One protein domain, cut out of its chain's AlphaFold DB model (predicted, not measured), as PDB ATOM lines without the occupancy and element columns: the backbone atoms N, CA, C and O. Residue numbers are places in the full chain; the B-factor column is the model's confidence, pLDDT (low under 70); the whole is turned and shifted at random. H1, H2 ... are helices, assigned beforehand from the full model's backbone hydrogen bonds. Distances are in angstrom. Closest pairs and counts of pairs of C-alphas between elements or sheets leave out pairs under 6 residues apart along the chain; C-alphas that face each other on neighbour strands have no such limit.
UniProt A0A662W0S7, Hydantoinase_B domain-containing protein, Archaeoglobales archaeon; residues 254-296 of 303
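This is residues 254 to 296 of the 303 residues of the protein "Hydantoinase_B domain-containing protein" of Archaeoglobales archaeon (UniProt A0A662W0S7). Three helices make the sides of an open, flat triangular frame: H1 is the first side, a stretch of five residues, 266 to 270, turns the first corner, H2 is the second side, and H3 folds back from the far end of H2 toward H1. The frame is loosely joined, for H2 and H3 meet only at their corner, while H1 touches no helix and the frame stays unclosed between H1 and H3. Look for 43 printed residues with three named helices, in the order H1, H2, H3, and no named strand; the class is all helix, with 35 of the residues in the helices. The whole is only just compact, close to loose, with a radius of gyration of the C-alphas of 10.9 A, and the C-alphas span 31 by 22 by 12 A.

Start with H1, residues 254 to 265, and go on over residues 266 to 270, a tight link, into H2, residues 271 to 283. H1 and H2 are apart, with no C-alpha of the one within 8 A of the other. Past Ser 284, the single residue of another tight link, you come to H3, residues 285 to 294. H2 and H3 touch only at the corner by their link, H2 with residues 280 to 281 alone. Look there at the C-alphas of Ser 281 and Ser 288, the closest of the two helices, 4.8 A apart. The lines of H2 and H3 stand at a steep tilt of 57 degrees, and they run opposite ways. H1 and H3 are apart. In the backbone, every O i to N i+4 pair is within hydrogen-bond range in H2 and H3, and 7 of 8 are in H1.

Find C-alpha 254 at (8.925, 8.848, -3.209); from there H1 runs 16.3 A to C-alpha 265. Find C-alpha 271 at (7.642, 34.324, -10.192), where H2 begins; this longest helix, of 13 residues, runs 18.4 A to C-alpha 283. H3 runs from C-alpha 285 over 14.2 A to C-alpha 294 at (13.844, 13.870, -12.689). Residues 295 and 296 follow it.

The outline is flat. The two C-alphas farthest apart are those of Glu 255 and Val 283, at 30.9 A, while the first and last printed C-alphas, of Lys 254 and Cys 296, are 12.7 A apart. The printed part has no cut, and neither link is long. In the B-factor column you will find a mean pLDDT of the printed part of 96.0, and no printed residue is under 70.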
ATOM      1  N   LYS A 254       9.886   9.083  -2.123       98.06
ATOM      2  CA  LYS A 254       8.925   8.848  -3.209       98.06
ATOM      3  C   LYS A 254       7.591   9.572  -2.994       98.06
ATOM      4  O   LYS A 254       6.997  10.057  -3.953       98.06
ATOM      5  N   GLU A 255       7.103   9.644  -1.758       98.06
ATOM      6  CA  GLU A 255       5.859  10.348  -1.433       98.06
ATOM      7  C   GLU A 255       6.046  11.862  -1.464       98.06
ATOM      8  O   GLU A 255       5.217  12.571  -2.036       98.06
ATOM      9  N   TRP A 256       7.154  12.353  -0.901       97.94
ATOM     10  CA  TRP A 256       7.540  13.760  -1.015       97.94
ATOM     11  C   TRP A 256       7.655  14.184  -2.485       97.94
ATOM     12  O   TRP A 256       7.054  15.182  -2.882       97.94
ATOM     13  N   TRP A 257       8.347  13.390  -3.304       98.31
ATOM     14  CA  TRP A 257       8.572  13.664  -4.720       98.31
ATOM     15  C   TRP A 257       7.250  13.756  -5.485       98.31
ATOM     16  O   TRP A 257       7.052  14.705  -6.235       98.31
ATOM     17  N   LYS A 258       6.296  12.846  -5.234       98.19
ATOM     18  CA  LYS A 258       4.958  12.915  -5.849       98.19
ATOM     19  C   LYS A 258       4.247  14.224  -5.506       98.19
ATOM     20  O   LYS A 258       3.700  14.867  -6.394       98.19
ATOM     21  N   LYS A 259       4.285  14.637  -4.233       97.12
ATOM     22  CA  LYS A 259       3.677  15.900  -3.783       97.12
ATOM     23  C   LYS A 259       4.336  17.113  -4.450       97.12
ATOM     24  O   LYS A 259       3.630  17.997  -4.920       97.12
ATOM     25  N   GLN A 260       5.668  17.148  -4.519       97.56
ATOM     26  CA  GLN A 260       6.395  18.254  -5.151       97.56
ATOM     27  C   GLN A 260       6.211  18.290  -6.669       97.56
ATOM     28  O   GLN A 260       6.049  19.367  -7.235       97.56
ATOM     29  N   ARG A 261       6.141  17.134  -7.333       97.56
ATOM     30  CA  ARG A 261       5.858  17.060  -8.769       97.56
ATOM     31  C   ARG A 261       4.532  17.727  -9.130       97.56
ATOM     32  O   ARG A 261       4.466  18.418 -10.140       97.56
ATOM     33  N   GLU A 262       3.490  17.562  -8.318       97.62
ATOM     34  CA  GLU A 262       2.205  18.235  -8.553       97.62
ATOM     35  C   GLU A 262       2.323  19.764  -8.471       97.62
ATOM     36  O   GLU A 262       1.732  20.477  -9.281       97.62
ATOM     37  N   ILE A 263       3.128  20.275  -7.536       96.81
ATOM     38  CA  ILE A 263       3.446  21.709  -7.426       96.81
ATOM     39  C   ILE A 263       4.196  22.172  -8.683       96.81
ATOM     40  O   ILE A 263       3.865  23.221  -9.241       96.81
ATOM     41  N   VAL A 264       5.151  21.368  -9.170       97.06
ATOM     42  CA  VAL A 264       5.913  21.641 -10.398       97.06
ATOM     43  C   VAL A 264       5.007  21.693 -11.626       97.06
ATOM     44  O   VAL A 264       5.037  22.683 -12.355       97.06
ATOM     45  N   LEU A 265       4.155  20.683 -11.826       96.75
ATOM     46  CA  LEU A 265       3.210  20.624 -12.944       96.75
ATOM     47  C   LEU A 265       2.250  21.813 -12.954       96.75
ATOM     48  O   LEU A 265       1.999  22.401 -14.004       96.75
ATOM     49  N   LYS A 266       1.750  22.197 -11.776       97.06
ATOM     50  CA  LYS A 266       0.864  23.357 -11.603       97.06
ATOM     51  C   LYS A 266       1.613  24.691 -11.613       97.06
ATOM     52  O   LYS A 266       0.977  25.734 -11.484       97.06
ATOM     53  N   LYS A 267       2.947  24.672 -11.732       96.19
ATOM     54  CA  LYS A 267       3.832  25.844 -11.673       96.19
ATOM     55  C   LYS A 267       3.573  26.710 -10.434       96.19
ATOM     56  O   LYS A 267       3.589  27.938 -10.506       96.19
ATOM     57  N   GLN A 268       3.318  26.080  -9.290       96.12
ATOM     58  CA  GLN A 268       2.991  26.753  -8.029       96.12
ATOM     59  C   GLN A 268       4.256  27.254  -7.318       96.12
ATOM     60  O   GLN A 268       4.568  26.867  -6.196       96.12
ATOM     61  N   PHE A 269       4.990  28.135  -7.995       94.12
ATOM     62  CA  PHE A 269       6.185  28.788  -7.474       94.12
ATOM     63  C   PHE A 269       6.045  30.307  -7.512       94.12
ATOM     64  O   PHE A 269       5.235  30.856  -8.257       94.12
ATOM     65  N   HIS A 270       6.878  30.991  -6.734       93.12
ATOM     66  CA  HIS A 270       7.056  32.433  -6.859       93.12
ATOM     67  C   HIS A 270       7.636  32.787  -8.243       93.12
ATOM     68  O   HIS A 270       8.484  32.055  -8.754       93.12
ATOM     69  N   GLU A 271       7.244  33.922  -8.827       93.94
ATOM     70  CA  GLU A 271       7.642  34.324 -10.192       93.94
ATOM     71  C   GLU A 271       9.164  34.340 -10.407       93.94
ATOM     72  O   GLU A 271       9.658  33.871 -11.427       93.94
ATOM     73  N   LEU A 272       9.932  34.782  -9.405       90.50
ATOM     74  CA  LEU A 272      11.403  34.761  -9.467       90.50
ATOM     75  C   LEU A 272      11.988  33.346  -9.618       90.50
ATOM     76  O   LEU A 272      13.006  33.182 -10.282       90.50
ATOM     77  N   LEU A 273      11.357  32.327  -9.023       91.88
ATOM     78  CA  LEU A 273      11.793  30.935  -9.175       91.88
ATOM     79  C   LEU A 273      11.427  30.394 -10.560       91.88
ATOM     80  O   LEU A 273      12.218  29.669 -11.157       91.88
ATOM     81  N   LYS A 274      10.262  30.784 -11.097       95.06
ATOM     82  CA  LYS A 274       9.868  30.430 -12.468       95.06
ATOM     83  C   LYS A 274      10.858  30.994 -13.482       95.06
ATOM     84  O   LYS A 274      11.363  30.229 -14.298       95.06
ATOM     85  N   GLU A 275      11.206  32.279 -13.382       95.19
ATOM     86  CA  GLU A 275      12.219  32.880 -14.263       95.19
ATOM     87  C   GLU A 275      13.592  32.218 -14.075       95.19
ATOM     88  O   GLU A 275      14.295  31.982 -15.055       95.19
ATOM     89  N   ALA A 276      13.984  31.848 -12.849       93.00
ATOM     90  CA  ALA A 276      15.241  31.131 -12.617       93.00
ATOM     91  C   ALA A 276      15.283  29.773 -13.348       93.00
ATOM     92  O   ALA A 276      16.278  29.438 -13.996       93.00
ATOM     93  N   TYR A 277      14.192  29.003 -13.317       95.00
ATOM     94  CA  TYR A 277      14.098  27.750 -14.070       95.00
ATOM     95  C   TYR A 277      14.002  27.974 -15.583       95.00
ATOM     96  O   TYR A 277      14.622  27.246 -16.364       95.00
ATOM     97  N   GLN A 278      13.252  28.988 -16.017       95.06
ATOM     98  CA  GLN A 278      13.096  29.312 -17.430       95.06
ATOM     99  C   GLN A 278      14.428  29.758 -18.040       95.06
ATOM    100  O   GLN A 278      14.839  29.234 -19.073       95.06
ATOM    101  N   SER A 279      15.146  30.664 -17.376       96.19
ATOM    102  CA  SER A 279      16.476  31.116 -17.788       96.19
ATOM    103  C   SER A 279      17.489  29.970 -17.831       96.19
ATOM    104  O   SER A 279      18.164  29.814 -18.849       96.19
ATOM    105  N   SER A 280      17.522  29.106 -16.811       95.75
ATOM    106  CA  SER A 280      18.371  27.903 -16.806       95.75
ATOM    107  C   SER A 280      18.068  26.983 -17.997       95.75
ATOM    108  O   SER A 280      18.990  26.496 -18.651       95.75
ATOM    109  N   SER A 281      16.786  26.818 -18.348       94.00
ATOM    110  CA  SER A 281      16.356  26.027 -19.513       94.00
ATOM    111  C   SER A 281      16.788  26.638 -20.848       94.00
ATOM    112  O   SER A 281      17.138  25.902 -21.768       94.00
ATOM    113  N   ARG A 282      16.758  27.975 -20.974       94.81
ATOM    114  CA  ARG A 282      17.203  28.685 -22.190       94.81
ATOM    115  C   ARG A 282      18.704  28.516 -22.421       94.81
ATOM    116  O   ARG A 282      19.131  28.433 -23.566       94.81
ATOM    117  N   VAL A 283      19.485  28.498 -21.340       96.12
ATOM    118  CA  VAL A 283      20.954  28.476 -21.400       96.12
ATOM    119  C   VAL A 283      21.506  27.051 -21.499       96.12
ATOM    120  O   VAL A 283      22.504  26.836 -22.181       96.12
ATOM    121  N   SER A 284      20.873  26.062 -20.859       96.81
ATOM    122  CA  SER A 284      21.376  24.685 -20.816       96.81
ATOM    123  C   SER A 284      20.307  23.664 -21.196       96.81
ATOM    124  O   SER A 284      19.411  23.329 -20.417       96.81
ATOM    125  N   ARG A 285      20.464  23.081 -22.393       94.50
ATOM    126  CA  ARG A 285      19.632  21.960 -22.856       94.50
ATOM    127  C   ARG A 285      19.744  20.751 -21.925       94.50
ATOM    128  O   ARG A 285      18.730  20.136 -21.615       94.50
ATOM    129  N   ARG A 286      20.962  20.444 -21.461       96.62
ATOM    130  CA  ARG A 286      21.222  19.332 -20.534       96.62
ATOM    131  C   ARG A 286      20.449  19.511 -19.231       96.62
ATOM    132  O   ARG A 286      19.737  18.602 -18.827       96.62
ATOM    133  N   TRP A 287      20.536  20.696 -18.623       96.00
ATOM    134  CA  TRP A 287      19.805  20.997 -17.390       96.00
ATOM    135  C   TRP A 287      18.292  20.855 -17.593       96.00
ATOM    136  O   TRP A 287      17.614  20.227 -16.784       96.00
ATOM    137  N   SER A 288      17.763  21.383 -18.706       95.00
ATOM    138  CA  SER A 288      16.333  21.274 -19.011       95.00
ATOM    139  C   SER A 288      15.879  19.823 -19.164       95.00
ATOM    140  O   SER A 288      14.758  19.512 -18.765       95.00
ATOM    141  N   GLN A 289      16.707  18.965 -19.758       95.62
ATOM    142  CA  GLN A 289      16.408  17.547 -19.928       95.62
ATOM    143  C   GLN A 289      16.431  16.820 -18.579       95.62
ATOM    144  O   GLN A 289      15.425  16.225 -18.202       95.62
ATOM    145  N   GLU A 290      17.515  16.953 -17.809       96.88
ATOM    146  CA  GLU A 290      17.653  16.319 -16.489       96.88
ATOM    147  C   GLU A 290      16.527  16.750 -15.529       96.88
ATOM    148  O   GLU A 290      15.988  15.926 -14.794       96.88
ATOM    149  N   PHE A 291      16.108  18.022 -15.568       96.44
ATOM    150  CA  PHE A 291      14.983  18.510 -14.767       96.44
ATOM    151  C   PHE A 291      13.657  17.833 -15.151       96.44
ATOM    152  O   PHE A 291      12.901  17.409 -14.273       96.44
ATOM    153  N   LYS A 292      13.360  17.719 -16.453       96.69
ATOM    154  CA  LYS A 292      12.137  17.059 -16.938       96.69
ATOM    155  C   LYS A 292      12.141  15.568 -16.635       96.69
ATOM    156  O   LYS A 292      11.112  15.054 -16.206       96.69
ATOM    157  N   GLU A 293      13.276  14.900 -16.812       97.38
ATOM    158  CA  GLU A 293      13.449  13.482 -16.498       97.38
ATOM    159  C   GLU A 293      13.276  13.230 -14.998       97.38
ATOM    160  O   GLU A 293      12.465  12.388 -14.610       97.38
ATOM    161  N   PHE A 294      13.948  14.011 -14.142       97.25
ATOM    162  CA  PHE A 294      13.844  13.870 -12.689       97.25
ATOM    163  C   PHE A 294      12.412  14.040 -12.188       97.25
ATOM    164  O   PHE A 294      12.019  13.346 -11.255       97.25
ATOM    165  N   TRP A 295      11.638  14.955 -12.781       97.62
ATOM    166  CA  TRP A 295      10.246  15.216 -12.410       97.62
ATOM    167  C   TRP A 295       9.221  14.465 -13.276       97.62
ATOM    168  O   TRP A 295       8.018  14.656 -13.088       97.62
ATOM    169  N   CYS A 296       9.651  13.610 -14.209       97.31
ATOM    170  CA  CYS A 296       8.804  12.945 -15.206       97.31
ATOM    171  C   CYS A 296       7.767  13.898 -15.842       97.31
ATOM    172  O   CYS A 296       6.553  13.660 -15.748       97.31
TER     173      CYS A 296